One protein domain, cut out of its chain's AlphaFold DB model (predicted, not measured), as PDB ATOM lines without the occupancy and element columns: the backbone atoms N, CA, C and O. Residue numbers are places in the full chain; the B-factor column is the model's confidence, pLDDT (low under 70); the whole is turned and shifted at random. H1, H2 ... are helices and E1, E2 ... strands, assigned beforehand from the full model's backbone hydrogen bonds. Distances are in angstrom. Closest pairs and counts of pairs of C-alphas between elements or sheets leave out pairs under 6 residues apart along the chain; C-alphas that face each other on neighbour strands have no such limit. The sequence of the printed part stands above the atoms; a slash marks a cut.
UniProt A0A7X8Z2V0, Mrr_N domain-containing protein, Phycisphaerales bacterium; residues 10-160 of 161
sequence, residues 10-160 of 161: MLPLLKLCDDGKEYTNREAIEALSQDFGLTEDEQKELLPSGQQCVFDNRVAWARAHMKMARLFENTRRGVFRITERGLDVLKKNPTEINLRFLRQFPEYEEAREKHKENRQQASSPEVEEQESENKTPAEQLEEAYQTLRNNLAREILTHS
ATOM      1  N   MET A  10     202.493 140.265 210.926       97.56
ATOM      2  CA  MET A  10     202.700 141.724 210.943       97.56
ATOM      3  C   MET A  10     202.235 142.396 212.242       97.56
ATOM      4  O   MET A  10     202.949 143.235 212.792       97.56
ATOM      5  N   LEU A  11     201.046 142.049 212.746       97.81
ATOM      6  CA  LEU A  11     200.532 142.650 213.981       97.81
ATOM      7  C   LEU A  11     201.319 142.194 215.226       97.81
ATOM      8  O   LEU A  11     201.735 143.073 215.985       97.81
ATOM      9  N   PRO A  12     201.575 140.888 215.449       97.88
ATOM     10  CA  PRO A  12     202.457 140.433 216.528       97.88
ATOM     11  C   PRO A  12     203.850 141.065 216.475       97.88
ATOM     12  O   PRO A  12     204.353 141.524 217.497       97.88
ATOM     13  N   LEU A  13     204.439 141.198 215.280       98.06
ATOM     14  CA  LEU A  13     205.725 141.874 215.095       98.06
ATOM     15  C   LEU A  13     205.658 143.358 215.491       98.06
ATOM     16  O   LEU A  13     206.591 143.858 216.114       98.06
ATOM     17  N   LEU A  14     204.576 144.073 215.162       97.69
ATOM     18  CA  LEU A  14     204.408 145.463 215.604       97.69
ATOM     19  C   LEU A  14     204.296 145.556 217.128       97.69
ATOM     20  O   LEU A  14     204.966 146.388 217.732       97.69
ATOM     21  N   LYS A  15     203.481 144.683 217.739       97.81
ATOM     22  CA  LYS A  15     203.269 144.625 219.194       97.81
ATOM     23  C   LYS A  15     204.546 144.290 219.959       97.81
ATOM     24  O   LYS A  15     204.778 144.871 221.012       97.81
ATOM     25  N   LEU A  16     205.383 143.401 219.420       97.56
ATOM     26  CA  LEU A  16     206.686 143.072 220.003       97.56
ATOM     27  C   LEU A  16     207.542 144.327 220.218       97.56
ATOM     28  O   LEU A  16     208.255 144.411 221.210       97.56
ATOM     29  N   CYS A  17     207.452 145.297 219.307       97.12
ATOM     30  CA  CYS A  17     208.238 146.525 219.341       97.12
ATOM     31  C   CYS A  17     207.516 147.719 219.995       97.12
ATOM     32  O   CYS A  17     208.000 148.841 219.856       97.12
ATOM     33  N   ASP A  18     206.383 147.525 220.685       96.75
ATOM     34  CA  ASP A  18     205.597 148.610 221.314       96.75
ATOM     35  C   ASP A  18     206.389 149.395 222.379       96.75
ATOM     36  O   ASP A  18     206.113 150.557 222.666       96.75
ATOM     37  N   ASP A  19     207.443 148.794 222.929       96.38
ATOM     38  CA  ASP A  19     208.323 149.438 223.903       96.38
ATOM     39  C   ASP A  19     209.262 150.503 223.302       96.38
ATOM     40  O   ASP A  19     210.006 151.164 224.036       96.38
ATOM     41  N   GLY A  20     209.253 150.673 221.976       95.06
ATOM     42  CA  GLY A  20     210.082 151.650 221.280       95.06
ATOM     43  C   GLY A  20     211.568 151.286 221.214       95.06
ATOM     44  O   GLY A  20     212.373 152.127 220.801       95.06
ATOM     45  N   LYS A  21     211.974 150.077 221.620       96.75
ATOM     46  CA  LYS A  21     213.381 149.655 221.601       96.75
ATOM     47  C   LYS A  21     213.818 149.156 220.228       96.75
ATOM     48  O   LYS A  21     213.022 148.896 219.329       96.75
ATOM     49  N   GLU A  22     215.133 149.062 220.062       97.62
ATOM     50  CA  GLU A  22     215.728 148.417 218.899       97.62
ATOM     51  C   GLU A  22     215.651 146.894 219.018       97.62
ATOM     52  O   GLU A  22     215.960 146.343 220.071       97.62
ATOM     53  N   TYR A  23     215.341 146.235 217.904       97.94
ATOM     54  CA  TYR A  23     215.347 144.785 217.770       97.94
ATOM     55  C   TYR A  23     216.207 144.372 216.582       97.94
ATOM     56  O   TYR A  23     216.182 144.977 215.504       97.94
ATOM     57  N   THR A  24     216.979 143.311 216.759       97.44
ATOM     58  CA  THR A  24     217.599 142.579 215.658       97.44
ATOM     59  C   THR A  24     216.572 141.664 214.993       97.44
ATOM     60  O   THR A  24     215.588 141.247 215.603       97.44
ATOM     61  N   ASN A  25     216.826 141.274 213.740       93.69
ATOM     62  CA  ASN A  25     215.996 140.254 213.084       93.69
ATOM     63  C   ASN A  25     215.944 138.946 213.890       93.69
ATOM     64  O   ASN A  25     214.899 138.313 213.946       93.69
ATOM     65  N   ARG A  26     217.061 138.553 214.518       95.75
ATOM     66  CA  ARG A  26     217.145 137.317 215.302       95.75
ATOM     67  C   ARG A  26     216.266 137.382 216.550       95.75
ATOM     68  O   ARG A  26     215.519 136.445 216.790       95.75
ATOM     69  N   GLU A  27     216.336 138.475 217.308       97.69
ATOM     70  CA  GLU A  27     215.493 138.668 218.498       97.69
ATOM     71  C   GLU A  27     214.008 138.660 218.130       97.69
ATOM     72  O   GLU A  27     213.207 138.053 218.831       97.69
ATOM     73  N   ALA A  28     213.648 139.275 217.000       97.25
ATOM     74  CA  ALA A  28     212.275 139.252 216.513       97.25
ATOM     75  C   ALA A  28     211.807 137.837 216.145       97.25
ATOM     76  O   ALA A  28     210.719 137.438 216.540       97.25
ATOM     77  N   ILE A  29     212.630 137.066 215.428       96.94
ATOM     78  CA  ILE A  29     212.321 135.674 215.072       96.94
ATOM     79  C   ILE A  29     212.155 134.818 216.334       96.94
ATOM     80  O   ILE A  29     211.178 134.086 216.440       96.94
ATOM     81  N   GLU A  30     213.067 134.935 217.299       97.00
ATOM     82  CA  GLU A  30     213.040 134.154 218.541       97.00
ATOM     83  C   GLU A  30     211.828 134.493 219.422       97.00
ATOM     84  O   GLU A  30     211.174 133.599 219.951       97.00
ATOM     85  N   ALA A  31     211.484 135.775 219.550       97.38
ATOM     86  CA  ALA A  31     210.313 136.186 220.318       97.38
ATOM     87  C   ALA A  31     209.002 135.752 219.641       97.38
ATOM     88  O   ALA A  31     208.093 135.257 220.302       97.38
ATOM     89  N   LEU A  32     208.906 135.902 218.317       97.44
ATOM     90  CA  LEU A  32     207.700 135.532 217.578       97.44
ATOM     91  C   LEU A  32     207.529 134.013 217.492       97.44
ATOM     92  O   LEU A  32     206.402 133.537 217.560       97.44
ATOM     93  N   SER A  33     208.608 133.231 217.384       96.44
ATOM     94  CA  SER A  33     208.493 131.768 217.385       96.44
ATOM     95  C   SER A  33     207.908 131.250 218.700       96.44
ATOM     96  O   SER A  33     207.096 130.324 218.684       96.44
ATOM     97  N   GLN A  34     208.256 131.888 219.822       95.75
ATOM     98  CA  GLN A  34     207.669 131.608 221.133       95.75
ATOM     99  C   GLN A  34     206.201 132.043 221.208       95.75
ATOM    100  O   GLN A  34     205.370 131.258 221.660       95.75
ATOM    101  N   ASP A  35     205.867 133.247 220.729       95.25
ATOM    102  CA  ASP A  35     204.492 133.780 220.737       95.25
ATOM    103  C   ASP A  35     203.523 132.917 219.909       95.25
ATOM    104  O   ASP A  35     202.408 132.622 220.333       95.25
ATOM    105  N   PHE A  36     203.980 132.419 218.756       95.81
ATOM    106  CA  PHE A  36     203.214 131.501 217.908       95.81
ATOM    107  C   PHE A  36     203.265 130.032 218.366       95.81
ATOM    108  O   PHE A  36     202.567 129.194 217.790       95.81
ATOM    109  N   GLY A  37     204.066 129.703 219.385       95.38
ATOM    110  CA  GLY A  37     204.194 128.342 219.910       95.38
ATOM    111  C   GLY A  37     204.798 127.349 218.914       95.38
ATOM    112  O   GLY A  37     204.357 126.199 218.862       95.38
ATOM    113  N   LEU A  38     205.771 127.786 218.107       95.62
ATOM    114  CA  LEU A  38     206.422 126.937 217.107       95.62
ATOM    115  C   LEU A  38     207.312 125.882 217.766       95.62
ATOM    116  O   LEU A  38     208.173 126.191 218.597       95.62
ATOM    117  N   THR A  39     207.155 124.636 217.334       95.38
ATOM    118  CA  THR A  39     208.043 123.525 217.695       95.38
ATOM    119  C   THR A  39     209.441 123.708 217.102       95.38
ATOM    120  O   THR A  39     209.645 124.479 216.166       95.38
ATOM    121  N   GLU A  40     210.431 122.977 217.624       92.50
ATOM    122  CA  GLU A  40     211.788 123.014 217.064       92.50
ATOM    123  C   GLU A  40     211.840 122.604 215.589       92.50
ATOM    124  O   GLU A  40     212.636 123.162 214.834       92.50
ATOM    125  N   ASP A  41     211.006 121.643 215.188       93.88
ATOM    126  CA  ASP A  41     210.937 121.172 213.807       93.88
ATOM    127  C   ASP A  41     210.336 122.248 212.896       93.88
ATOM    128  O   ASP A  41     210.902 122.536 211.846       93.88
ATOM    129  N   GLU A  42     209.267 122.922 213.333       94.00
ATOM    130  CA  GLU A  42     208.655 124.046 212.604       94.00
ATOM    131  C   GLU A  42     209.616 125.250 212.497       94.00
ATOM    132  O   GLU A  42     209.666 125.925 211.470       94.00
ATOM    133  N   GLN A  43     210.433 125.516 213.523       92.25
ATOM    134  CA  GLN A  43     211.456 126.574 213.478       92.25
ATOM    135  C   GLN A  43     212.607 126.249 212.512       92.25
ATOM    136  O   GLN A  43     213.207 127.156 211.929       92.25
ATOM    137  N   LYS A  44     212.933 124.962 212.347       94.44
ATOM    138  CA  LYS A  44     213.995 124.473 211.451       94.44
ATOM    139  C   LYS A  44     213.466 124.077 210.071       94.44
ATOM    140  O   LYS A  44     214.259 123.665 209.225       94.44
ATOM    141  N   GLU A  45     212.160 124.188 209.835       94.62
ATOM    142  CA  GLU A  45     211.546 123.849 208.558       94.62
ATOM    143  C   GLU A  45     212.111 124.756 207.465       94.62
ATOM    144  O   GLU A  45     211.996 125.982 207.526       94.62
ATOM    145  N   LEU A  46     212.748 124.149 206.467       94.38
ATOM    146  CA  LEU A  46     213.353 124.858 205.349       94.38
ATOM    147  C   LEU A  46     212.349 125.005 204.210       94.38
ATOM    148  O   LEU A  46     211.554 124.105 203.940       94.38
ATOM    149  N   LEU A  47     212.454 126.110 203.471       90.94
ATOM    150  CA  LEU A  47     211.892 126.174 202.127       90.94
ATOM    151  C   LEU A  47     212.420 124.985 201.303       90.94
ATOM    152  O   LEU A  47     213.559 124.568 201.522       90.94
ATOM    153  N   PRO A  48     211.668 124.469 200.317       86.06
ATOM    154  CA  PRO A  48     212.124 123.332 199.510       86.06
ATOM    155  C   PRO A  48     213.466 123.549 198.781       86.06
ATOM    156  O   PRO A  48     214.161 122.581 198.475       86.06
ATOM    157  N   SER A  49     213.887 124.803 198.586       85.31
ATOM    158  CA  SER A  49     215.231 125.168 198.117       85.31
ATOM    159  C   SER A  49     216.370 124.800 199.086       85.31
ATOM    160  O   SER A  49     217.535 124.780 198.690       85.31
ATOM    161  N   GLY A  50     216.059 124.552 200.361       88.62
ATOM    162  CA  GLY A  50     216.996 124.226 201.437       88.62
ATOM    163  C   GLY A  50     217.797 125.413 201.983       88.62
ATOM    164  O   GLY A  50     218.680 125.213 202.813       88.62
ATOM    165  N   GLN A  51     217.539 126.642 201.520       87.50
ATOM    166  CA  GLN A  51     218.407 127.796 201.811       87.50
ATOM    167  C   GLN A  51     217.957 128.657 202.994       87.50
ATOM    168  O   GLN A  51     218.782 129.334 203.604       87.50
ATOM    169  N   GLN A  52     216.658 128.688 203.290       90.00
ATOM    170  CA  GLN A  52     216.088 129.560 204.318       90.00
ATOM    171  C   GLN A  52     215.033 128.800 205.110       90.00
ATOM    172  O   GLN A  52     214.262 128.043 204.519       90.00
ATOM    173  N   CYS A  53     214.956 129.051 206.416       95.12
ATOM    174  CA  CYS A  53     213.820 128.601 207.207       95.12
ATOM    175  C   CYS A  53     212.547 129.326 206.749       95.12
ATOM    176  O   CYS A  53     212.574 130.528 206.454       95.12
ATOM    177  N   VAL A  54     211.430 128.602 206.700       94.94
ATOM    178  CA  VAL A  54     210.124 129.124 206.274       94.94
ATOM    179  C   VAL A  54     209.728 130.316 207.143       94.94
ATOM    180  O   VAL A  54     209.411 131.387 206.623       94.94
ATOM    181  N   PHE A  55     209.800 130.155 208.466       96.81
ATOM    182  CA  PHE A  55     209.397 131.193 209.412       96.81
ATOM    183  C   PHE A  55     210.287 132.442 209.328       96.81
ATOM    184  O   PHE A  55     209.766 133.547 209.190       96.81
ATOM    185  N   ASP A  56     211.612 132.281 209.301       95.88
ATOM    186  CA  ASP A  56     212.572 133.386 209.159       95.88
ATOM    187  C   ASP A  56     212.304 134.223 207.905       95.88
ATOM    188  O   ASP A  56     212.287 135.458 207.950       95.88
ATOM    189  N   ASN A  57     212.063 133.547 206.777       94.94
ATOM    190  CA  ASN A  57     211.719 134.199 205.522       94.94
ATOM    191  C   ASN A  57     210.403 134.987 205.657       94.94
ATOM    192  O   ASN A  57     210.340 136.155 205.269       94.94
ATOM    193  N   ARG A  58     209.370 134.406 206.277       96.50
ATOM    194  CA  ARG A  58     208.085 135.089 206.493       96.50
ATOM    195  C   ARG A  58     208.199 136.292 207.434       96.50
ATOM    196  O   ARG A  58     207.655 137.347 207.113       96.50
ATOM    197  N   VAL A  59     208.968 136.203 208.522       96.75
ATOM    198  CA  VAL A  59     209.260 137.353 209.406       96.75
ATOM    199  C   VAL A  59     209.987 138.461 208.634       96.75
ATOM    200  O   VAL A  59     209.650 139.643 208.763       96.75
ATOM    201  N   ALA A  60     210.956 138.105 207.785       94.44
ATOM    202  CA  ALA A  60     211.675 139.075 206.961       94.44
ATOM    203  C   ALA A  60     210.743 139.821 205.989       94.44
ATOM    204  O   ALA A  60     210.873 141.042 205.842       94.44
ATOM    205  N   TRP A  61     209.788 139.118 205.374       94.88
ATOM    206  CA  TRP A  61     208.782 139.715 204.491       94.88
ATOM    207  C   TRP A  61     207.779 140.592 205.239       94.88
ATOM    208  O   TRP A  61     207.545 141.724 204.809       94.88
ATOM    209  N   ALA A  62     207.267 140.144 206.389       96.12
ATOM    210  CA  ALA A  62     206.413 140.959 207.255       96.12
ATOM    211  C   ALA A  62     207.083 142.309 207.566       96.12
ATOM    212  O   ALA A  62     206.531 143.382 207.310       96.12
ATOM    213  N   ARG A  63     208.346 142.261 208.003       95.94
ATOM    214  CA  ARG A  63     209.147 143.452 208.303       95.94
ATOM    215  C   ARG A  63     209.389 144.332 207.075       95.94
ATOM    216  O   ARG A  63     209.341 145.556 207.192       95.94
ATOM    217  N   ALA A  64     209.666 143.745 205.910       94.19
ATOM    218  CA  ALA A  64     209.904 144.494 204.674       94.19
ATOM    219  C   ALA A  64     208.674 145.318 204.266       94.19
ATOM    220  O   ALA A  64     208.796 146.524 204.037       94.19
ATOM    221  N   HIS A  65     207.490 144.703 204.271       95.25
ATOM    222  CA  HIS A  65     206.229 145.387 203.984       95.25
ATOM    223  C   HIS A  65     205.931 146.494 205.001       95.25
ATOM    224  O   HIS A  65     205.604 147.624 204.634       95.25
ATOM    225  N   MET A  66     206.127 146.218 206.289       96.12
ATOM    226  CA  MET A  66     205.909 147.213 207.340       96.12
ATOM    227  C   MET A  66     206.904 148.379 207.274       96.12
ATOM    228  O   MET A  66     206.545 149.524 207.560       96.12
ATOM    229  N   LYS A  67     208.138 148.130 206.825       96.25
ATOM    230  CA  LYS A  67     209.119 149.182 206.533       96.25
ATOM    231  C   LYS A  67     208.688 150.045 205.342       96.25
ATOM    232  O   LYS A  67     208.827 151.264 205.417       96.25
ATOM    233  N   MET A  68     208.153 149.456 204.270       94.31
ATOM    234  CA  MET A  68     207.610 150.219 203.130       94.31
ATOM    235  C   MET A  68     206.494 151.177 203.576       94.31
ATOM    236  O   MET A  68     206.448 152.318 203.134       94.31
ATOM    237  N   ALA A  69     205.659 150.751 204.529       95.88
ATOM    238  CA  ALA A  69     204.609 151.575 205.135       95.88
ATOM    239  C   ALA A  69     205.107 152.574 206.201       95.88
ATOM    240  O   ALA A  69     204.310 153.314 206.787       95.88
ATOM    241  N   ARG A  70     206.421 152.606 206.466       97.00
ATOM    242  CA  ARG A  70     207.076 153.397 207.522       97.00
ATOM    243  C   ARG A  70     206.562 153.110 208.934       97.00
ATOM    244  O   ARG A  70     206.629 153.984 209.792       97.00
ATOM    245  N   LEU A  71     206.061 151.905 209.193       97.75
ATOM    246  CA  LEU A  71     205.746 151.434 210.550       97.75
ATOM    247  C   LEU A  71     207.024 151.054 211.310       97.75
ATOM    248  O   LEU A  71     207.100 151.212 212.524       97.75
ATOM    249  N   PHE A  72     208.039 150.609 210.566       98.06
ATOM    250  CA  PHE A  72     209.390 150.364 211.053       98.06
ATOM    251  C   PHE A  72     210.417 151.200 210.301       98.06
ATOM    252  O   PHE A  72     210.259 151.500 209.116       98.06
ATOM    253  N   GLU A  73     211.523 151.477 210.977       97.00
ATOM    254  CA  GLU A  73     212.735 152.032 210.389       97.00
ATOM    255  C   GLU A  73     213.942 151.143 210.701       97.00
ATOM    256  O   GLU A  73     213.980 150.450 211.716       97.00
ATOM    257  N   ASN A  74     214.940 151.149 209.816       95.44
ATOM    258  CA  ASN A  74     216.216 150.497 210.099       95.44
ATOM    259  C   ASN A  74     217.128 151.512 210.789       95.44
ATOM    260  O   ASN A  74     217.451 152.529 210.177       95.44
ATOM    261  N   THR A  75     217.601 151.211 211.994       94.50
ATOM    262  CA  THR A  75     218.549 152.089 212.698       94.50
ATOM    263  C   THR A  75     219.995 151.784 212.307       94.50
ATOM    264  O   THR A  75     220.818 152.685 212.165       94.50
ATOM    265  N   ARG A  76     220.309 150.507 212.055       93.88
ATOM    266  CA  ARG A  76     221.615 150.018 211.579       93.88
ATOM    267  C   ARG A  76     221.456 148.687 210.843       93.88
ATOM    268  O   ARG A  76     220.357 148.153 210.699       93.88
ATOM    269  N   ARG A  77     222.557 148.133 210.327       89.25
ATOM    270  CA  ARG A  77     222.521 146.861 209.590       89.25
ATOM    271  C   ARG A  77     221.949 145.744 210.473       89.25
ATOM    272  O   ARG A  77     222.528 145.416 211.502       89.25
ATOM    273  N   GLY A  78     220.839 145.154 210.031       88.81
ATOM    274  CA  GLY A  78     220.180 144.035 210.714       88.81
ATOM    275  C   GLY A  78     219.352 144.414 211.944       88.81
ATOM    276  O   GLY A  78     218.886 143.507 212.629       88.81
ATOM    277  N   VAL A  79     219.166 145.712 212.212       96.94
ATOM    278  CA  VAL A  79     218.445 146.219 213.386       96.94
ATOM    279  C   VAL A  79     217.400 147.239 212.970       96.94
ATOM    280  O   VAL A  79     217.625 148.048 212.062       96.94
ATOM    281  N   PHE A  80     216.247 147.175 213.620       97.81
ATOM    282  CA  PHE A  80     215.090 147.999 213.328       97.81
ATOM    283  C   PHE A  80     214.375 148.429 214.609       97.81
ATOM    284  O   PHE A  80     214.621 147.892 215.686       97.81
ATOM    285  N   ARG A  81     213.501 149.424 214.477       98.12
ATOM    286  CA  ARG A  81     212.686 149.971 215.564       98.12
ATOM    287  C   ARG A  81     211.331 150.417 215.019       98.12
ATOM    288  O   ARG A  81     211.231 150.778 213.842       98.12
ATOM    289  N   ILE A  82     210.302 150.389 215.866       98.44
ATOM    290  CA  ILE A  82     208.995 150.992 215.577       98.44
ATOM    291  C   ILE A  82     209.113 152.514 215.414       98.44
ATOM    292  O   ILE A  82     209.857 153.180 216.131       98.44
ATOM    293  N   THR A  83     208.395 153.079 214.451       98.44
ATOM    294  CA  THR A  83     208.322 154.535 214.270       98.44
ATOM    295  C   THR A  83     207.174 155.126 215.089       98.44
ATOM    296  O   THR A  83     206.297 154.403 215.563       98.44
ATOM    297  N   GLU A  84     207.101 156.456 215.185       97.56
ATOM    298  CA  GLU A  84     205.931 157.140 215.761       97.56
ATOM    299  C   GLU A  84     204.623 156.723 215.069       97.56
ATOM    300  O   GLU A  84     203.628 156.441 215.733       97.56
ATOM    301  N   ARG A  85     204.647 156.565 213.737       97.44
ATOM    302  CA  ARG A  85     203.507 156.049 212.963       97.44
ATOM    303  C   ARG A  85     203.126 154.631 213.388       97.44
ATOM    304  O   ARG A  85     201.939 154.329 213.481       97.44
ATOM    305  N   GLY A  86     204.111 153.760 213.609       97.38
ATOM    306  CA  GLY A  86     203.883 152.404 214.109       97.38
ATOM    307  C   GLY A  86     203.184 152.402 215.466       97.38
ATOM    308  O   GLY A  86     202.181 151.709 215.640       97.38
ATOM    309  N   LEU A  87     203.647 153.247 216.390       97.62
ATOM    310  CA  LEU A  87     203.028 153.418 217.706       97.62
ATOM    311  C   LEU A  87     201.600 153.969 217.594       97.62
ATOM    312  O   LEU A  87     200.691 153.489 218.265       97.62
ATOM    313  N   ASP A  88     201.363 154.940 216.715       97.12
ATOM    314  CA  ASP A  88     200.022 155.487 216.488       97.12
ATOM    315  C   ASP A  88     199.058 154.465 215.883       97.12
ATOM    316  O   ASP A  88     197.861 154.494 216.176       97.12
ATOM    317  N   VAL A  89     199.561 153.531 215.075       96.69
ATOM    318  CA  VAL A  89     198.776 152.383 214.616       96.69
ATOM    319  C   VAL A  89     198.431 151.460 215.780       96.69
ATOM    320  O   VAL A  89     197.264 151.107 215.909       96.69
ATOM    321  N   LEU A  90     199.377 151.128 216.663       95.94
ATOM    322  CA  LEU A  90     199.092 150.297 217.841       95.94
ATOM    323  C   LEU A  90     198.057 150.932 218.775       95.94
ATOM    324  O   LEU A  90     197.153 150.239 219.241       95.94
ATOM    325  N   LYS A  91     198.106 152.254 218.976       96.00
ATOM    326  CA  LYS A  91     197.114 152.990 219.786       96.00
ATOM    327  C   LYS A  91     195.686 152.871 219.250       96.00
ATOM    328  O   LYS A  91     194.739 152.946 220.027       96.00
ATOM    329  N   LYS A  92     195.514 152.679 217.937       95.06
ATOM    330  CA  LYS A  92     194.197 152.441 217.314       95.06
ATOM    331  C   LYS A  92     193.672 151.021 217.546       95.06
ATOM    332  O   LYS A  92     192.550 150.735 217.146       95.06
ATOM    333  N   ASN A  93     194.468 150.159 218.180       93.19
ATOM    334  CA  ASN A  93     194.157 148.773 218.511       93.19
ATOM    335  C   ASN A  93     193.586 147.971 217.320       93.19
ATOM    336  O   ASN A  93     192.454 147.485 217.384       93.19
ATOM    337  N   PRO A  94     194.334 147.869 216.203       94.62
ATOM    338  CA  PRO A  94     193.894 147.109 215.044       94.62
ATOM    339  C   PRO A  94     193.763 145.625 215.399       94.62
ATOM    340  O   PRO A  94     194.596 145.063 216.112       94.62
ATOM    341  N   THR A  95     192.731 144.982 214.859       93.88
ATOM    342  CA  THR A  95     192.525 143.533 215.001       93.88
ATOM    343  C   THR A  95     193.518 142.731 214.166       93.88
ATOM    344  O   THR A  95     193.915 141.643 214.565       93.88
ATOM    345  N   GLU A  96     193.937 143.280 213.027       93.62
ATOM    346  CA  GLU A  96     194.903 142.688 212.106       93.62
ATOM    347  C   GLU A  96     195.679 143.780 211.361       93.62
ATOM    348  O   GLU A  96     195.198 144.902 211.183       93.62
ATOM    349  N   ILE A  97     196.884 143.438 210.908       95.81
ATOM    350  CA  ILE A  97     197.660 144.231 209.953       95.81
ATOM    351  C   ILE A  97     197.994 143.288 208.805       95.81
ATOM    352  O   ILE A  97     198.634 142.269 209.011       95.81
ATOM    353  N   ASN A  98     197.531 143.618 207.608       94.56
ATOM    354  CA  ASN A  98     197.733 142.838 206.391       94.56
ATOM    355  C   ASN A  98     198.090 143.779 205.233       94.56
ATOM    356  O   ASN A  98     198.109 145.004 205.397       94.56
ATOM    357  N   LEU A  99     198.363 143.238 204.046       92.69
ATOM    358  CA  LEU A  99     198.702 144.038 202.869       92.69
ATOM    359  C   LEU A  99     197.636 145.102 202.595       92.69
ATOM    360  O   LEU A  99     197.991 146.253 202.360       92.69
ATOM    361  N   ARG A 100     196.346 144.748 202.697       93.12
ATOM    362  CA  ARG A 100     195.219 145.678 202.523       93.12
ATOM    363  C   ARG A 100     195.267 146.832 203.525       93.12
ATOM    364  O   ARG A 100     195.027 147.970 203.133       93.12
ATOM    365  N   PHE A 101     195.598 146.564 204.785       94.69
ATOM    366  CA  PHE A 101     195.801 147.599 205.795       94.69
ATOM    367  C   PHE A 101     196.964 148.517 205.407       94.69
ATOM    368  O   PHE A 101     196.846 149.733 205.529       94.69
ATOM    369  N   LEU A 102     198.076 147.976 204.906       94.56
ATOM    370  CA  LEU A 102     199.241 148.782 204.529       94.56
ATOM    371  C   LEU A 102     198.987 149.697 203.319       94.56
ATOM    372  O   LEU A 102     199.570 150.779 203.261       94.56
ATOM    373  N   ARG A 103     198.066 149.331 202.414       93.12
ATOM    374  CA  ARG A 103     197.648 150.163 201.262       93.12
ATOM    375  C   ARG A 103     197.067 151.529 201.651       93.12
ATOM    376  O   ARG A 103     196.976 152.420 200.817       93.12
ATOM    377  N   GLN A 104     196.696 151.731 202.918       94.06
ATOM    378  CA  GLN A 104     196.246 153.043 203.398       94.06
ATOM    379  C   GLN A 104     197.384 154.078 203.492       94.06
ATOM    380  O   GLN A 104     197.112 155.272 203.619       94.06
ATOM    381  N   PHE A 105     198.651 153.641 203.485       95.50
ATOM    382  CA  PHE A 105     199.809 154.526 203.593       95.50
ATOM    383  C   PHE A 105     200.326 154.905 202.195       95.50
ATOM    384  O   PHE A 105     200.733 154.011 201.452       95.50
ATOM    385  N   PRO A 106     200.393 156.203 201.838       93.88
ATOM    386  CA  PRO A 106     200.852 156.633 200.515       93.88
ATOM    387  C   PRO A 106     202.241 156.102 200.147       93.88
ATOM    388  O   PRO A 106     202.467 155.655 199.027       93.88
ATOM    389  N   GLU A 107     203.166 156.065 201.109       93.38
ATOM    390  CA  GLU A 107     204.533 155.598 200.859       93.38
ATOM    391  C   GLU A 107     204.609 154.095 200.576       93.38
ATOM    392  O   GLU A 107     205.538 153.637 199.909       93.38
ATOM    393  N   TYR A 108     203.626 153.334 201.061       93.12
ATOM    394  CA  TYR A 108     203.518 151.914 200.767       93.12
ATOM    395  C   TYR A 108     203.110 151.682 199.308       93.12
ATOM    396  O   TYR A 108     203.745 150.879 198.626       93.12
ATOM    397  N   GLU A 109     202.109 152.421 198.822       90.50
ATOM    398  CA  GLU A 109     201.684 152.381 197.417       90.50
ATOM    399  C   GLU A 109     202.816 152.830 196.484       90.50
ATOM    400  O   GLU A 109     203.165 152.111 195.549       90.50
ATOM    401  N   GLU A 110     203.497 153.939 196.790       90.38
ATOM    402  CA  GLU A 110     204.652 154.394 196.002       90.38
ATOM    403  C   GLU A 110     205.777 153.350 195.934       90.38
ATOM    404  O   GLU A 110     206.396 153.149 194.886       90.38
ATOM    405  N   ALA A 111     206.086 152.698 197.058       88.06
ATOM    406  CA  ALA A 111     207.114 151.664 197.099       88.06
ATOM    407  C   ALA A 111     206.686 150.419 196.310       88.06
ATOM    408  O   ALA A 111     207.510 149.813 195.622       88.06
ATOM    409  N   ARG A 112     205.404 150.046 196.384       85.38
ATOM    410  CA  ARG A 112     204.837 148.913 195.649       85.38
ATOM    411  C   ARG A 112     204.888 149.139 194.138       85.38
ATOM    412  O   ARG A 112     205.364 148.254 193.430       85.38
ATOM    413  N   GLU A 113     204.495 150.318 193.663       84.00
ATOM    414  CA  GLU A 113     204.551 150.668 192.236       84.00
ATOM    415  C   GLU A 113     205.992 150.653 191.705       84.00
ATOM    416  O   GLU A 113     206.274 150.002 190.701       84.00
ATOM    417  N   LYS A 114     206.959 151.220 192.443       82.88
ATOM    418  CA  LYS A 114     208.391 151.146 192.075       82.88
ATOM    419  C   LYS A 114     208.906 149.708 191.972       82.88
ATOM    420  O   LYS A 114     209.713 149.381 191.099       82.88
ATOM    421  N   HIS A 115     208.466 148.828 192.872       74.81
ATOM    422  CA  HIS A 115     208.812 147.409 192.814       74.81
ATOM    423  C   HIS A 115     208.153 146.686 191.632       74.81
ATOM    424  O   HIS A 115     208.743 145.737 191.111       74.81
ATOM    425  N   LYS A 116     206.969 147.130 191.196       75.69
ATOM    426  CA  LYS A 116     206.270 146.608 190.017       75.69
ATOM    427  C   LYS A 116     206.954 147.039 188.718       75.69
ATOM    428  O   LYS A 116     207.242 146.180 187.888       75.69
ATOM    429  N   GLU A 117     207.316 148.315 188.582       69.25
ATOM    430  CA  GLU A 117     208.043 148.846 187.414       69.25
ATOM    431  C   GLU A 117     209.389 148.138 187.203       69.25
ATOM    432  O   GLU A 117     209.702 147.688 186.098       69.25
ATOM    433  N   ASN A 118     210.156 147.940 188.281       66.81
ATOM    434  CA  ASN A 118     211.416 147.189 188.225       66.81
ATOM    435  C   ASN A 118     211.217 145.723 187.805       66.81
ATOM    436  O   ASN A 118     212.104 145.133 187.191       66.81
ATOM    437  N   ARG A 119     210.066 145.119 188.128       60.78
ATOM    438  CA  ARG A 119     209.748 143.735 187.753       60.78
ATOM    439  C   ARG A 119     209.312 143.629 186.288       60.78
ATOM    440  O   ARG A 119     209.690 142.673 185.617       60.78
ATOM    441  N   GLN A 120     208.589 144.624 185.773       56.03
ATOM    442  CA  GLN A 120     208.180 144.694 184.365       56.03
ATOM    443  C   GLN A 120     209.368 144.929 183.416       56.03
ATOM    444  O   GLN A 120     209.394 144.366 182.323       56.03
ATOM    445  N   GLN A 121     210.403 145.664 183.841       56.62
ATOM    446  CA  GLN A 121     211.653 145.790 183.071       56.62
ATOM    447  C   GLN A 121     212.479 144.487 183.014       56.62
ATOM    448  O   GLN A 121     213.358 144.359 182.165       56.62
ATOM    449  N   ALA A 122     212.185 143.506 183.874       49.12
ATOM    450  CA  ALA A 122     212.892 142.226 183.967       49.12
ATOM    451  C   ALA A 122     212.180 141.051 183.251       49.12
ATOM    452  O   ALA A 122     212.486 139.895 183.539       49.12
ATOM    453  N   SER A 123     211.244 141.318 182.327       38.94
ATOM    454  CA  SER A 123     210.575 140.312 181.473       38.94
ATOM    455  C   SER A 123     210.075 139.067 182.226       38.94
ATOM    456  O   SER A 123     210.372 137.937 181.842       38.94
ATOM    457  N   SER A 124     209.332 139.259 183.317       36.06
ATOM    458  CA  SER A 124     208.667 138.171 184.050       36.06
ATOM    459  C   SER A 124     207.143 138.285 183.893       36.06
ATOM    460  O   SER A 124     206.642 139.410 183.937       36.06
ATOM    461  N   PRO A 125     206.395 137.176 183.702       37.34
ATOM    462  CA  PRO A 125     204.949 137.240 183.495       37.34
ATOM    463  C   PRO A 125     204.230 137.830 184.716       37.34
ATOM    464  O   PRO A 125     204.592 137.539 185.859       37.34
ATOM    465  N   GLU A 126     203.196 138.637 184.469       37.69
ATOM    466  CA  GLU A 126     202.227 139.063 185.482       37.69
ATOM    467  C   GLU A 126     201.443 137.836 185.961       37.69
ATOM    468  O   GLU A 126     200.566 137.331 185.266       37.69
ATOM    469  N   VAL A 127     201.793 137.326 187.141       34.94
ATOM    470  CA  VAL A 127     200.979 136.336 187.851       34.94
ATOM    471  C   VAL A 127     199.926 137.102 188.646       34.94
ATOM    472  O   VAL A 127     200.268 138.012 189.405       34.94
ATOM    473  N   GLU A 128     198.657 136.760 188.430       33.06
ATOM    474  CA  GLU A 128     197.488 137.369 189.066       33.06
ATOM    475  C   GLU A 128     197.658 137.475 190.596       33.06
ATOM    476  O   GLU A 128     197.920 136.499 191.300       33.06
ATOM    477  N   GLU A 129     197.510 138.694 191.122       44.66
ATOM    478  CA  GLU A 129     197.811 139.054 192.517       44.66
ATOM    479  C   GLU A 129     196.815 138.487 193.551       44.66
ATOM    480  O   GLU A 129     196.984 138.735 194.740       44.66
ATOM    481  N   GLN A 130     195.782 137.742 193.141       38.56
ATOM    482  CA  GLN A 130     194.656 137.393 194.022       38.56
ATOM    483  C   GLN A 130     194.754 136.019 194.709       38.56
ATOM    484  O   GLN A 130     194.233 135.870 195.809       38.56
ATOM    485  N   GLU A 131     195.462 135.034 194.145       32.41
ATOM    486  CA  GLU A 131     195.632 133.706 194.783       32.41
ATOM    487  C   GLU A 131     196.917 133.586 195.623       32.41
ATOM    488  O   GLU A 131     197.148 132.586 196.305       32.41
ATOM    489  N   SER A 132     197.761 134.620 195.612       54.84
ATOM    490  CA  SER A 132     199.134 134.564 196.121       54.84
ATOM    491  C   SER A 132     199.432 135.539 197.270       54.84
ATOM    492  O   SER A 132     200.595 135.711 197.634       54.84
ATOM    493  N   GLU A 133     198.403 136.142 197.883       66.56
ATOM    494  CA  GLU A 133     198.571 137.201 198.897       66.56
ATOM    495  C   GLU A 133     199.267 136.728 200.189       66.56
ATOM    496  O   GLU A 133     199.910 137.530 200.859       66.56
ATOM    497  N   ASN A 134     199.199 135.434 200.523       80.50
ATOM    498  CA  ASN A 134     199.776 134.879 201.761       80.50
ATOM    499  C   ASN A 134     201.155 134.230 201.577       80.50
ATOM    500  O   ASN A 134     201.748 133.763 202.550       80.50
ATOM    501  N   LYS A 135     201.667 134.175 200.345       85.50
ATOM    502  CA  LYS A 135     202.952 133.546 200.036       85.50
ATOM    503  C   LYS A 135     204.001 134.610 199.785       85.50
ATOM    504  O   LYS A 135     203.780 135.585 199.072       85.50
ATOM    505  N   THR A 136     205.175 134.398 200.350       87.00
ATOM    506  CA  THR A 136     206.352 135.192 200.019       87.00
ATOM    507  C   THR A 136     206.793 134.898 198.579       87.00
ATOM    508  O   THR A 136     206.584 133.790 198.083       87.00
ATOM    509  N   PRO A 137     207.467 135.832 197.893       84.81
ATOM    510  CA  PRO A 137     208.024 135.584 196.562       84.81
ATOM    511  C   PRO A 137     208.913 134.338 196.447       84.81
ATOM    512  O   PRO A 137     208.908 133.690 195.406       84.81
ATOM    513  N   ALA A 138     209.649 133.974 197.503       84.62
ATOM    514  CA  ALA A 138     210.437 132.741 197.518       84.62
ATOM    515  C   ALA A 138     209.541 131.489 197.483       84.62
ATOM    516  O   ALA A 138     209.816 130.557 196.734       84.62
ATOM    517  N   GLU A 139     208.437 131.490 198.237       87.44
ATOM    518  CA  GLU A 139     207.449 130.404 198.225       87.44
ATOM    519  C   GLU A 139     206.697 130.332 196.890       87.44
ATOM    520  O   GLU A 139     206.487 129.237 196.375       87.44
ATOM    521  N   GLN A 140     206.344 131.480 196.300       86.81
ATOM    522  CA  GLN A 140     205.714 131.549 194.972       86.81
ATOM    523  C   GLN A 140     206.619 130.941 193.888       86.81
ATOM    524  O   GLN A 140     206.165 130.154 193.057       86.81
ATOM    525  N   LEU A 141     207.911 131.290 193.899       85.44
ATOM    526  CA  LEU A 141     208.887 130.754 192.952       85.44
ATOM    527  C   LEU A 141     209.061 129.241 193.119       85.44
ATOM    528  O   LEU A 141     209.113 128.508 192.132       85.44
ATOM    529  N   GLU A 142     209.143 128.777 194.362       85.25
ATOM    530  CA  GLU A 142     209.322 127.360 194.656       85.25
ATOM    531  C   GLU A 142     208.101 126.534 194.241       85.25
ATOM    532  O   GLU A 142     208.240 125.492 193.607       85.25
ATOM    533  N   GLU A 143     206.893 127.018 194.518       86.19
ATOM    534  CA  GLU A 143     205.662 126.365 194.075       86.19
ATOM    535  C   GLU A 143     205.592 126.251 192.546       86.19
ATOM    536  O   GLU A 143     205.257 125.186 192.012       86.19
ATOM    537  N   ALA A 144     205.969 127.315 191.831       85.75
ATOM    538  CA  ALA A 144     206.052 127.293 190.375       85.75
ATOM    539  C   ALA A 144     207.083 126.260 189.886       85.75
ATOM    540  O   ALA A 144     206.795 125.474 188.980       85.75
ATOM    541  N   TYR A 145     208.261 126.204 190.516       86.81
ATOM    542  CA  TYR A 145     209.307 125.235 190.185       86.81
ATOM    543  C   TYR A 145     208.853 123.786 190.412       86.81
ATOM    544  O   TYR A 145     209.002 122.943 189.523       86.81
ATOM    545  N   GLN A 146     208.243 123.490 191.561       86.44
ATOM    546  CA  GLN A 146     207.716 122.156 191.862       86.44
ATOM    547  C   GLN A 146     206.604 121.760 190.892       86.44
ATOM    548  O   GLN A 146     206.564 120.620 190.427       86.44
ATOM    549  N   THR A 147     205.733 122.700 190.525       88.50
ATOM    550  CA  THR A 147     204.677 122.469 189.532       88.50
ATOM    551  C   THR A 147     205.270 122.094 188.174       88.50
ATOM    552  O   THR A 147     204.890 121.073 187.598       88.50
ATOM    553  N   LEU A 148     206.256 122.856 187.690       88.81
ATOM    554  CA  LEU A 148     206.960 122.562 186.438       88.81
ATOM    555  C   LEU A 148     207.651 121.194 186.483       88.81
ATOM    556  O   LEU A 148     207.504 120.392 185.560       88.81
ATOM    557  N   ARG A 149     208.352 120.892 187.579       88.00
ATOM    558  CA  ARG A 149     209.038 119.610 187.774       88.00
ATOM    559  C   ARG A 149     208.066 118.430 187.789       88.00
ATOM    560  O   ARG A 149     208.343 117.406 187.169       88.00
ATOM    561  N   ASN A 150     206.933 118.568 188.472       88.38
ATOM    562  CA  ASN A 150     205.908 117.529 188.550       88.38
ATOM    563  C   ASN A 150     205.235 117.293 187.197       88.38
ATOM    564  O   ASN A 150     204.980 116.145 186.835       88.38
ATOM    565  N   ASN A 151     204.984 118.357 186.433       89.56
ATOM    566  CA  ASN A 151     204.451 118.246 185.078       89.56
ATOM    567  C   ASN A 151     205.432 117.514 184.157       89.56
ATOM    568  O   ASN A 151     205.031 116.565 183.489       89.56
ATOM    569  N   LEU A 152     206.721 117.868 184.208       88.69
ATOM    570  CA  LEU A 152     207.764 117.180 183.444       88.69
ATOM    571  C   LEU A 152     207.882 115.697 183.839       88.69
ATOM    572  O   LEU A 152     207.972 114.826 182.979       88.69
ATOM    573  N   ALA A 153     207.842 115.389 185.138       88.88
ATOM    574  CA  ALA A 153     207.887 114.008 185.619       88.88
ATOM    575  C   ALA A 153     206.688 113.185 185.120       88.88
ATOM    576  O   ALA A 153     206.861 112.040 184.699       88.88
ATOM    577  N   ARG A 154     205.481 113.770 185.124       88.88
ATOM    578  CA  ARG A 154     204.283 113.135 184.551       88.88
ATOM    579  C   ARG A 154     204.445 112.890 183.056       88.88
ATOM    580  O   ARG A 154     204.152 111.788 182.609       88.88
ATOM    581  N   GLU A 155     204.947 113.872 182.311       85.88
ATOM    582  CA  GLU A 155     205.147 113.762 180.864       85.88
ATOM    583  C   GLU A 155     206.107 112.618 180.501       85.88
ATOM    584  O   GLU A 155     205.789 111.799 179.634       85.88
ATOM    585  N   ILE A 156     207.230 112.489 181.218       88.44
ATOM    586  CA  ILE A 156     208.197 111.395 181.026       88.44
ATOM    587  C   ILE A 156     207.555 110.031 181.315       88.44
ATOM    588  O   ILE A 156     207.731 109.090 180.539       88.44
ATOM    589  N   LEU A 157     206.785 109.917 182.401       83.44
ATOM    590  CA  LEU A 157     206.097 108.672 182.757       83.44
ATOM    591  C   LEU A 157     205.035 108.279 181.720       83.44
ATOM    592  O   LEU A 157     204.855 107.092 181.456       83.44
ATOM    593  N   THR A 158     204.358 109.252 181.104       79.56
ATOM    594  CA  THR A 158     203.367 108.987 180.048       79.56
ATOM    595  C   THR A 158     203.985 108.605 178.700       79.56
ATOM    596  O   THR A 158     203.358 107.853 177.965       79.56
ATOM    597  N   HIS A 159     205.206 109.061 178.392       65.88
ATOM    598  CA  HIS A 159     205.928 108.729 177.151       65.88
ATOM    599  C   HIS A 159     206.850 107.498 177.272       65.88
ATOM    600  O   HIS A 159     207.553 107.165 176.322       65.88
ATOM    601  N   SER A 160     206.874 106.834 178.432       56.94
ATOM    602  CA  SER A 160     207.670 105.619 178.686       56.94
ATOM    603  C   SER A 160     206.854 104.311 178.591       56.94
ATOM    604  O   SER A 160     207.311 103.280 179.083       56.94
TER     605      SER A 160
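What this domain is: This is residues 10 to 160 of the 161 residues of the protein "Mrr_N domain-containing protein" of Phycisphaerales bacterium (UniProt A0A7X8Z2V0). A body of mostly short helices gathers round H4, which runs through its middle, with the small hairpin of E1 and E2 near the last turns of H4; the long helix H8 begins near H4 and sticks out as an arm with residues 147 to 160. H1, H2 and H3 pack on H4, H5 packs on H1 at the margin of the body, and H6 and the first turns of H7 also meet H4, while the far end of H7 and the residues after it, 117 to 125, stand free. The printed part has 151 residues with eight named helices and two named strands in the order H1 H2 H3 H4 E1 E2 H5 H6 H7 H8, and the class is mostly helix; the sheet, in the order E1 - E2, is antiparallel. The whole is only just loose, close to compact, with a radius of gyration of the C-alphas of 18.2 A, and its outline is elongated, spanning 63 by 39 by 31 A, with the free part of H8 adding to the length.

Where its parts are: The sheet is made of E1, residues 72 to 76, 12.2 A from first to last C-alpha, and E2, residues 79 to 82, 10.8 A. Before it comes H4, residues 54 to 68, 21.5 A long, from C-alpha 54 at (210.124, 129.124, 206.274) to C-alpha 68 at (207.610, 150.219, 203.130). H1 is residues 10 to 16 and begins with C-alpha 10 at (202.700, 141.724, 210.943). H2 is residues 25 to 35, 15.3 A long, and H3 is residues 40 to 44. After the sheet come H5, residues 84 to 91, H6, residues 99 to 102, and H7, residues 106 to 120, 21.4 A long. H8, residues 137 to 158, is the longest helix at 31.7 A and ends with C-alpha 158 at (203.367, 108.987, 180.048).

How they stand to each other: E1 and E2 form a hairpin, antiparallel with 147 degrees between their directions; N 73 and O 81 are 3.0 A apart and N 75 and O 79 are 3.2 A apart, both within hydrogen-bond range. Residues 23 to 24 pair with residues 79 to 80 of E2, antiparallel. The closest C-alphas of H4 and E1 are those of Met 66 and Phe 72, 6.0 A apart. H4 is the hub, touching five helices. H1 touches residues 62 to 66 of H4 alone, about perpendicular at 89 degrees, and the closest C-alphas are those of Met 10 and Ala 62, 5.3 A apart. H2 touches residues 55 to 60 of H4 alone, at a steep tilt of 66 degrees, opposite ways; the closest C-alphas, of Ile 29 and Asp 56, are 6.3 A apart. H3 touches H4 with the C-alphas of Gln 43 and Phe 55 closest, 6.5 A apart. H7 touches H4 with its residues 107 to 111 alone, at a steep tilt of 62 degrees, opposite ways; the C-alphas of Met 68 and Tyr 108 are closest, 5.0 A apart. H6 and H4 only just touch, with 3 pairs of C-alphas within 8 A, those of Met 66 and Leu 102 closest at 7.4 A. H5 and H1 only just touch, also with 3 pairs, and stand about perpendicular at 87 degrees; the C-alphas of Leu 14 and Gly 86 are closest, 7.1 A apart. H8 touches no helix but is near H4, and H7 and H8 are apart. In H1, H2, H3, H4, H5, H7 and H8 every O i to N i+4 pair is within hydrogen-bond range; H6 is too short for such a pair.

The domain as a whole: The two C-alphas farthest apart are those of Lys 91 and Ser 160, 63.6 A. The printed part has no cut. The link from H7 to H8, residues 121 to 136, is long. The mean pLDDT of the printed part is 87.4, and it is under 70 in residues 117 to 133 and 159 to 160.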